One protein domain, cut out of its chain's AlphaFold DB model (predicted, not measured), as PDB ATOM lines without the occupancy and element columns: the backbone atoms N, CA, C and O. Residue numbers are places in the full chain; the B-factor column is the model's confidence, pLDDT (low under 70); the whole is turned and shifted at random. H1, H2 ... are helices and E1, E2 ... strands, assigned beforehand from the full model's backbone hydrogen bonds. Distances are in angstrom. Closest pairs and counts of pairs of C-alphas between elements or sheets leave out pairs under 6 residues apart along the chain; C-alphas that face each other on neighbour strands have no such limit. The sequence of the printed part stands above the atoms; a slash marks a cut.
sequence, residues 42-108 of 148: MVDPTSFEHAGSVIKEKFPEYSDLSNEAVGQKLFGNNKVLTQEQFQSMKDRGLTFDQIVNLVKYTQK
ATOM      1  N   MET A  42      80.957 208.952 146.700       69.94
ATOM      2  CA  MET A  42      81.069 208.969 148.156       69.94
ATOM      3  C   MET A  42      81.458 207.580 148.656       69.94
ATOM      4  O   MET A  42      81.236 206.587 147.963       69.94
ATOM      5  N   VAL A  43      82.081 207.514 149.830       67.56
ATOM      6  CA  VAL A  43      82.359 206.231 150.483       67.56
ATOM      7  C   VAL A  43      81.022 205.615 150.888       67.56
ATOM      8  O   VAL A  43      80.156 206.302 151.428       67.56
ATOM      9  N   ASP A  44      80.831 204.344 150.556       70.38
ATOM     10  CA  ASP A  44      79.605 203.617 150.849       70.38
ATOM     11  C   ASP A  44      79.440 203.447 152.372       70.38
ATOM     12  O   ASP A  44      80.399 203.042 153.032       70.38
ATOM     13  N   PRO A  45      78.253 203.704 152.951       68.56
ATOM     14  CA  PRO A  45      78.027 203.565 154.390       68.56
ATOM     15  C   PRO A  45      78.386 202.183 154.953       68.56
ATOM     16  O   PRO A  45      78.945 202.080 156.044       68.56
ATOM     17  N   THR A  46      78.162 201.119 154.176       70.94
ATOM     18  CA  THR A  46      78.513 199.740 154.567       70.94
ATOM     19  C   THR A  46      80.023 199.532 154.685       70.94
ATOM     20  O   THR A  46      80.486 198.666 155.428       70.94
ATOM     21  N   SER A  47      80.813 200.366 154.000       68.94
ATOM     22  CA  SER A  47      82.273 200.375 154.118       68.94
ATOM     23  C   SER A  47      82.716 200.900 155.480       68.94
ATOM     24  O   SER A  47      83.662 200.368 156.052       68.94
ATOM     25  N   PHE A  48      82.013 201.887 156.046       74.69
ATOM     26  CA  PHE A  48      82.320 202.383 157.390       74.69
ATOM     27  C   PHE A  48      82.029 201.329 158.458       74.69
ATOM     28  O   PHE A  48      82.818 201.166 159.385       74.69
ATOM     29  N   GLU A  49      80.940 200.579 158.312       77.88
ATOM     30  CA  GLU A  49      80.592 199.502 159.239       77.88
ATOM     31  C   GLU A  49      81.606 198.348 159.186       77.88
ATOM     32  O   GLU A  49      82.098 197.906 160.226       77.88
ATOM     33  N   HIS A  50      81.980 197.906 157.981       74.00
ATOM     34  CA  HIS A  50      82.979 196.852 157.802       74.00
ATOM     35  C   HIS A  50      84.372 197.293 158.270       74.00
ATOM     36  O   HIS A  50      85.105 196.523 158.888       74.00
ATOM     37  N   ALA A  51      84.735 198.555 158.037       72.56
ATOM     38  CA  ALA A  51      85.992 199.092 158.533       72.56
ATOM     39  C   ALA A  51      86.033 199.229 160.046       72.56
ATOM     40  O   ALA A  51      87.042 198.899 160.668       72.56
ATOM     41  N   GLY A  52      84.926 199.648 160.650       77.06
ATOM     42  CA  GLY A  52      84.803 199.691 162.095       77.06
ATOM     43  C   GLY A  52      84.965 198.329 162.754       77.06
ATOM     44  O   GLY A  52      85.650 198.241 163.769       77.06
ATOM     45  N   SER A  53      84.380 197.269 162.188       80.88
ATOM     46  CA  SER A  53      84.450 195.933 162.796       80.88
ATOM     47  C   SER A  53      85.876 195.375 162.807       80.88
ATOM     48  O   SER A  53      86.350 194.953 163.861       80.88
ATOM     49  N   VAL A  54      86.594 195.465 161.682       78.31
ATOM     50  CA  VAL A  54      87.992 195.006 161.565       78.31
ATOM     51  C   VAL A  54      88.918 195.797 162.493       78.31
ATOM     52  O   VAL A  54      89.858 195.253 163.074       78.31
ATOM     53  N   ILE A  55      88.666 197.096 162.653       75.94
ATOM     54  CA  ILE A  55      89.487 197.958 163.506       75.94
ATOM     55  C   ILE A  55      89.201 197.691 164.981       75.94
ATOM     56  O   ILE A  55      90.145 197.579 165.755       75.94
ATOM     57  N   LYS A  56      87.941 197.507 165.379       82.69
ATOM     58  CA  LYS A  56      87.603 197.162 166.768       82.69
ATOM     59  C   LYS A  56      88.165 195.813 167.201       82.69
ATOM     60  O   LYS A  56      88.556 195.679 168.354       82.69
ATOM     61  N   GLU A  57      88.254 194.845 166.291       80.81
ATOM     62  CA  GLU A  57      88.878 193.546 166.571       80.81
ATOM     63  C   GLU A  57      90.362 193.691 166.949       80.81
ATOM     64  O   GLU A  57      90.865 192.968 167.807       80.81
ATOM     65  N   LYS A  58      91.056 194.666 166.350       74.94
ATOM     66  CA  LYS A  58      92.481 194.927 166.602       74.94
ATOM     67  C   LYS A  58      92.750 195.988 167.674       74.94
ATOM     68  O   LYS A  58      93.843 196.005 168.234       74.94
ATOM     69  N   PHE A  59      91.790 196.870 167.947       77.19
ATOM     70  CA  PHE A  59      91.955 198.047 168.802       77.19
ATOM     71  C   PHE A  59      90.789 198.163 169.795       77.19
ATOM     72  O   PHE A  59      89.765 198.780 169.481       77.19
ATOM     73  N   PRO A  60      90.940 197.612 171.014       81.38
ATOM     74  CA  PRO A  60      89.882 197.631 172.020       81.38
ATOM     75  C   PRO A  60      89.551 199.042 172.520       81.38
ATOM     76  O   PRO A  60      88.461 199.249 173.019       81.38
ATOM     77  N   GLU A  61      90.418 200.039 172.318       83.50
ATOM     78  CA  GLU A  61      90.146 201.458 172.626       83.50
ATOM     79  C   GLU A  61      88.947 202.055 171.861       83.50
ATOM     80  O   GLU A  61      88.450 203.123 172.209       83.50
ATOM     81  N   TYR A  62      88.469 201.368 170.820       81.19
ATOM     82  CA  TYR A  62      87.260 201.728 170.083       81.19
ATOM     83  C   TYR A  62      86.046 200.859 170.457       81.19
ATOM     84  O   TYR A  62      85.023 200.927 169.768       81.19
ATOM     85  N   SER A  63      86.122 200.037 171.516       83.69
ATOM     86  CA  SER A  63      85.032 199.148 171.963       83.69
ATOM     87  C   SER A  63      83.711 199.884 172.158       83.69
ATOM     88  O   SER A  63      82.652 199.354 171.814       83.69
ATOM     89  N   ASP A  64      83.812 201.122 172.630       90.50
ATOM     90  CA  ASP A  64      82.711 201.951 173.121       90.50
ATOM     91  C   ASP A  64      81.952 202.647 171.981       90.50
ATOM     92  O   ASP A  64      80.839 203.136 172.164       90.50
ATOM     93  N   LEU A  65      82.555 202.703 170.790       86.69
ATOM     94  CA  LEU A  65      81.977 203.327 169.607       86.69
ATOM     95  C   LEU A  65      81.262 202.286 168.740       86.69
ATOM     96  O   LEU A  65      81.669 201.123 168.664       86.69
ATOM     97  N   SER A  66      80.209 202.702 168.033       86.81
ATOM     98  CA  SER A  66      79.609 201.857 166.996       86.81
ATOM     99  C   SER A  66      80.610 201.625 165.858       86.81
ATOM    100  O   SER A  66      81.461 202.473 165.589       86.81
ATOM    101  N   ASN A  67      80.514 200.483 165.172       81.00
ATOM    102  CA  ASN A  67      81.402 200.164 164.047       81.00
ATOM    103  C   ASN A  67      81.366 201.286 162.993       81.00
ATOM    104  O   ASN A  67      82.403 201.785 162.568       81.00
ATOM    105  N   GLU A  68      80.168 201.768 162.658       80.50
ATOM    106  CA  GLU A  68      79.997 202.895 161.744       80.50
ATOM    107  C   GLU A  68      80.691 204.173 162.244       80.50
ATOM    108  O   GLU A  68      81.380 204.826 161.464       80.50
ATOM    109  N   ALA A  69      80.594 204.514 163.535       80.25
ATOM    110  CA  ALA A  69      81.253 205.697 164.092       80.25
ATOM    111  C   ALA A  69      82.785 205.586 164.054       80.25
ATOM    112  O   ALA A  69      83.466 206.582 163.814       80.25
ATOM    113  N   VAL A  70      83.342 204.386 164.246       80.44
ATOM    114  CA  VAL A  70      84.786 204.130 164.089       80.44
ATOM    115  C   VAL A  70      85.203 204.312 162.631       80.44
ATOM    116  O   VAL A  70      86.176 205.016 162.354       80.44
ATOM    117  N   GLY A  71      84.436 203.745 161.695       73.94
ATOM    118  CA  GLY A  71      84.651 203.927 160.262       73.94
ATOM    119  C   GLY A  71      84.564 205.397 159.848       73.94
ATOM    120  O   GLY A  71      85.480 205.922 159.225       73.94
ATOM    121  N   GLN A  72      83.525 206.120 160.257       76.94
ATOM    122  CA  GLN A  72      83.383 207.549 159.971       76.94
ATOM    123  C   GLN A  72      84.480 208.394 160.634       76.94
ATOM    124  O   GLN A  72      84.973 209.341 160.029       76.94
ATOM    125  N   LYS A  73      84.936 208.054 161.843       78.06
ATOM    126  CA  LYS A  73      86.027 208.782 162.512       78.06
ATOM    127  C   LYS A  73      87.356 208.661 161.760       78.06
ATOM    128  O   LYS A  73      88.163 209.584 161.803       78.06
ATOM    129  N   LEU A  74      87.578 207.546 161.067       71.06
ATOM    130  CA  LEU A  74      88.817 207.275 160.335       71.06
ATOM    131  C   LEU A  74      88.736 207.644 158.847       71.06
ATOM    132  O   LEU A  74      89.737 208.065 158.270       71.06
ATOM    133  N   PHE A  75      87.553 207.546 158.239       69.81
ATOM    134  CA  PHE A  75      87.347 207.712 156.794       69.81
ATOM    135  C   PHE A  75      86.360 208.833 156.425       69.81
ATOM    136  O   PHE A  75      86.335 209.273 155.281       69.81
ATOM    137  N   GLY A  76      85.556 209.332 157.366       61.16
ATOM    138  CA  GLY A  76      84.407 210.214 157.107       61.16
ATOM    139  C   GLY A  76      84.751 211.611 156.589       61.16
ATOM    140  O   GLY A  76      83.907 212.237 155.955       61.16
ATOM    141  N   ASN A  77      85.989 212.078 156.777       58.16
ATOM    142  CA  ASN A  77      86.431 213.374 156.248       58.16
ATOM    143  C   ASN A  77      87.216 213.281 154.935       58.16
ATOM    144  O   ASN A  77      87.308 214.276 154.218       58.16
ATOM    145  N   ASN A  78      87.755 212.111 154.580       54.44
ATOM    146  CA  ASN A  78      88.637 211.978 153.428       54.44
ATOM    147  C   ASN A  78      88.035 211.024 152.394       54.44
ATOM    148  O   ASN A  78      87.970 209.815 152.595       54.44
ATOM    149  N   LYS A  79      87.665 211.573 151.227       55.94
ATOM    150  CA  LYS A  79      87.239 210.802 150.041       55.94
ATOM    151  C   LYS A  79      88.328 209.826 149.548       55.94
ATOM    152  O   LYS A  79      88.041 208.976 148.711       55.94
ATOM    153  N   VAL A  80      89.565 209.940 150.030       60.25
ATOM    154  CA  VAL A  80      90.727 209.128 149.645       60.25
ATOM    155  C   VAL A  80      91.525 208.819 150.912       60.25
ATOM    156  O   VAL A  80      91.809 209.749 151.663       60.25
ATOM    157  N   LEU A  81      91.901 207.557 151.157       66.06
ATOM    158  CA  LEU A  81      92.863 207.251 152.226       66.06
ATOM    159  C   LEU A  81      94.126 208.084 152.011       66.06
ATOM    160  O   LEU A  81      94.738 208.015 150.943       66.06
ATOM    161  N   THR A  82      94.556 208.826 153.027       69.25
ATOM    162  CA  THR A  82      95.881 209.445 152.968       69.25
ATOM    163  C   THR A  82      96.955 208.360 153.023       69.25
ATOM    164  O   THR A  82      96.745 207.271 153.561       69.25
ATOM    165  N   GLN A  83      98.136 208.650 152.477       71.31
ATOM    166  CA  GLN A  83      99.265 207.719 152.518       71.31
ATOM    167  C   GLN A  83      99.649 207.350 153.962       71.31
ATOM    168  O   GLN A  83      99.991 206.203 154.231       71.31
ATOM    169  N   GLU A  84      99.523 208.291 154.898       75.19
ATOM    170  CA  GLU A  84      99.736 208.054 156.328       75.19
ATOM    171  C   GLU A  84      98.682 207.111 156.919       75.19
ATOM    172  O   GLU A  84      99.028 206.182 157.645       75.19
ATOM    173  N   GLN A  85      97.403 207.284 156.565       70.19
ATOM    174  CA  GLN A  85      96.335 206.379 156.996       70.19
ATOM    175  C   GLN A  85      96.559 204.971 156.447       70.19
ATOM    176  O   GLN A  85      96.465 203.996 157.194       70.19
ATOM    177  N   PHE A  86      96.931 204.875 155.171       75.06
ATOM    178  CA  PHE A  86      97.253 203.614 154.519       75.06
ATOM    179  C   PHE A  86      98.418 202.898 155.216       75.06
ATOM    180  O   PHE A  86      98.296 201.724 155.565       75.06
ATOM    181  N   GLN A  87      99.522 203.608 155.480       76.38
ATOM    182  CA  GLN A  87     100.670 203.012 156.163       76.38
ATOM    183  C   GLN A  87     100.375 202.665 157.609       76.38
ATOM    184  O   GLN A  87     100.735 201.577 158.035       76.38
ATOM    185  N   SER A  88      99.601 203.482 158.323       76.38
ATOM    186  CA  SER A  88      99.184 203.131 159.679       76.38
ATOM    187  C   SER A  88      98.397 201.815 159.708       76.38
ATOM    188  O   SER A  88      98.617 200.993 160.588       76.38
ATOM    189  N   MET A  89      97.527 201.555 158.726       75.38
ATOM    190  CA  MET A  89      96.762 200.303 158.637       75.38
ATOM    191  C   MET A  89      97.643 199.118 158.239       75.38
ATOM    192  O   MET A  89      97.472 198.016 158.766       75.38
ATOM    193  N   LYS A  90      98.615 199.351 157.355       78.44
ATOM    194  CA  LYS A  90      99.608 198.350 156.961       78.44
ATOM    195  C   LYS A  90     100.516 197.959 158.131       78.44
ATOM    196  O   LYS A  90     100.693 196.770 158.384       78.44
ATOM    197  N   ASP A  91     101.012 198.934 158.887       82.50
ATOM    198  CA  ASP A  91     101.858 198.739 160.074       82.50
ATOM    199  C   ASP A  91     101.095 198.019 161.198       82.50
ATOM    200  O   ASP A  91     101.670 197.271 161.985       82.50
ATOM    201  N   ARG A  92      99.765 198.164 161.219       73.62
ATOM    202  CA  ARG A  92      98.832 197.435 162.099       73.62
ATOM    203  C   ARG A  92      98.473 196.031 161.578       73.62
ATOM    204  O   ARG A  92      97.554 195.373 162.082       73.62
ATOM    205  N   GLY A  93      99.171 195.555 160.548       76.44
ATOM    206  CA  GLY A  93      99.063 194.201 160.011       76.44
ATOM    207  C   GLY A  93      97.788 193.932 159.214       76.44
ATOM    208  O   GLY A  93      97.327 192.791 159.196       76.44
ATOM    209  N   LEU A  94      97.140 194.952 158.636       77.44
ATOM    210  CA  LEU A  94      96.130 194.718 157.599       77.44
ATOM    211  C   LEU A  94      96.812 194.451 156.255       77.44
ATOM    212  O   LEU A  94      97.805 195.087 155.899       77.44
ATOM    213  N   THR A  95      96.258 193.512 155.493       80.38
ATOM    214  CA  THR A  95      96.720 193.239 154.128       80.38
ATOM    215  C   THR A  95      96.246 194.327 153.164       80.38
ATOM    216  O   THR A  95      95.223 194.974 153.388       80.38
ATOM    217  N   PHE A  96      96.978 194.517 152.063       68.31
ATOM    218  CA  PHE A  96      96.617 195.473 151.010       68.31
ATOM    219  C   PHE A  96      95.186 195.242 150.500       68.31
ATOM    220  O   PHE A  96      94.407 196.187 150.413       68.31
ATOM    221  N   ASP A  97      94.814 193.981 150.259       69.50
ATOM    222  CA  ASP A  97      93.482 193.614 149.771       69.50
ATOM    223  C   ASP A  97      92.382 193.922 150.787       69.50
ATOM    224  O   ASP A  97      91.291 194.336 150.401       69.50
ATOM    225  N   GLN A  98      92.653 193.785 152.088       68.25
ATOM    226  CA  GLN A  98      91.719 194.229 153.124       68.25
ATOM    227  C   GLN A  98      91.551 195.749 153.074       68.25
ATOM    228  O   GLN A  98      90.423 196.221 153.042       68.25
ATOM    229  N   ILE A  99      92.642 196.516 152.981       68.25
ATOM    230  CA  ILE A  99      92.602 197.990 152.930       68.25
ATOM    231  C   ILE A  99      91.873 198.503 151.680       68.25
ATOM    232  O   ILE A  99      91.111 199.464 151.761       68.25
ATOM    233  N   VAL A 100      92.053 197.852 150.531       64.88
ATOM    234  CA  VAL A 100      91.356 198.219 149.288       64.88
ATOM    235  C   VAL A 100      89.878 197.826 149.331       64.88
ATOM    236  O   VAL A 100      89.030 198.598 148.889       64.88
ATOM    237  N   ASN A 101      89.538 196.668 149.905       65.56
ATOM    238  CA  ASN A 101      88.143 196.232 150.045       65.56
ATOM    239  C   ASN A 101      87.375 196.968 151.157       65.56
ATOM    240  O   ASN A 101      86.144 196.923 151.174       65.56
ATOM    241  N   LEU A 102      88.087 197.658 152.052       65.31
ATOM    242  CA  LEU A 102      87.526 198.461 153.137       65.31
ATOM    243  C   LEU A 102      86.847 199.747 152.659       65.31
ATOM    244  O   LEU A 102      86.066 200.313 153.414       65.31
ATOM    245  N   VAL A 103      87.116 200.212 151.435       63.34
ATOM    246  CA  VAL A 103      86.523 201.442 150.893       63.34
ATOM    247  C   VAL A 103      85.846 201.142 149.566       63.34
ATOM    248  O   VAL A 103      86.449 201.212 148.494       63.34
ATOM    249  N   LYS A 104      84.550 200.828 149.624       67.31
ATOM    250  CA  LYS A 104      83.706 200.824 148.431       67.31
ATOM    251  C   LYS A 104      83.196 202.233 148.189       67.31
ATOM    252  O   LYS A 104      82.771 202.929 149.105       67.31
ATOM    253  N   TYR A 105      83.235 202.650 146.932       65.69
ATOM    254  CA  TYR A 105      82.701 203.932 146.508       65.69
ATOM    255  C   TYR A 105      81.343 203.729 145.857       65.69
ATOM    256  O   TYR A 105      81.230 202.992 144.877       65.69
ATOM    257  N   THR A 106      80.338 204.433 146.358       69.75
ATOM    258  CA  THR A 106      79.013 204.498 145.748       69.75
ATOM    259  C   THR A 106      78.798 205.851 145.070       69.75
ATOM    260  O   THR A 106      79.520 206.825 145.316       69.75
ATOM    261  N   GLN A 107      77.840 205.918 144.145       73.38
ATOM    262  CA  GLN A 107      77.475 207.196 143.537       73.38
ATOM    263  C   GLN A 107      76.768 208.060 144.577       73.38
ATOM    264  O   GLN A 107      75.844 207.595 145.237       73.38
ATOM    265  N   LYS A 108      77.194 209.321 144.708       77.50
ATOM    266  CA  LYS A 108      76.610 210.257 145.678       77.50
ATOM    267  C   LYS A 108      75.142 210.568 145.391       77.50
ATOM    268  O   LYS A 108      74.374 210.782 146.317       77.50
TER     269      LYS A 108
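Overview. This is residues 42 to 108 of the 148 residues of an uncharacterized protein of Patescibacteria group bacterium (UniProt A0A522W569). Two helices, H1 and H2, cross nearly at right angles in the middle of the domain, with H3 and H4 away to one side of that crossed pair. The two ends of the printed part come together, where residues 42 to 43 run antiparallel beside residues 105 to 106 of E1. The 67 printed residues hold four named helices and one named strand, in the order H1 H2 H3 H4 E1, and the class is mostly helix. The whole is compact, with a radius of gyration of the C-alphas of 11.1 A and spans of 32 by 24 by 18 A.

Along the chain. H1, residues 45 to 58, begins with C-alpha 45 at (78.027, 203.565, 154.390) and is 20.8 A long. H2, residues 67 to 75, and H3, residues 83 to 91, each measure 12.0 A from first to last C-alpha. H4 is residues 96 to 101, 8.6 A. E1 is residues 105 to 107, 6.8 A, ending with C-alpha 107 at (77.475, 207.196, 143.537).

Arrangement. H1 and H2 touch, about perpendicular at 83 degrees; their closest C-alphas, of Gly 52 and Asn 67, are 3.9 A apart. H1 and H4 are near each other. H3 and H4 only just touch, with 3 pairs of C-alphas within 8 A, the closest being Lys 90 and Phe 96 at 7.3 A. They run opposite ways at a steep tilt of 64 degrees. H1 and H3 are apart. E1 pairs with no named strand. Each O i to N i+4 pair is within hydrogen-bond range in H2, H3 and H4, and 9 of 10 are in H1.

Size, cuts and confidence. The two C-alphas farthest apart, of Pro 60 and Gln 107, are 32.5 A apart. The printed part has no cut and no long link. The mean pLDDT of the printed part is 73.6; residues 42 to 43, 45, 47, 75 to 82 and 96 to 106 are under 70.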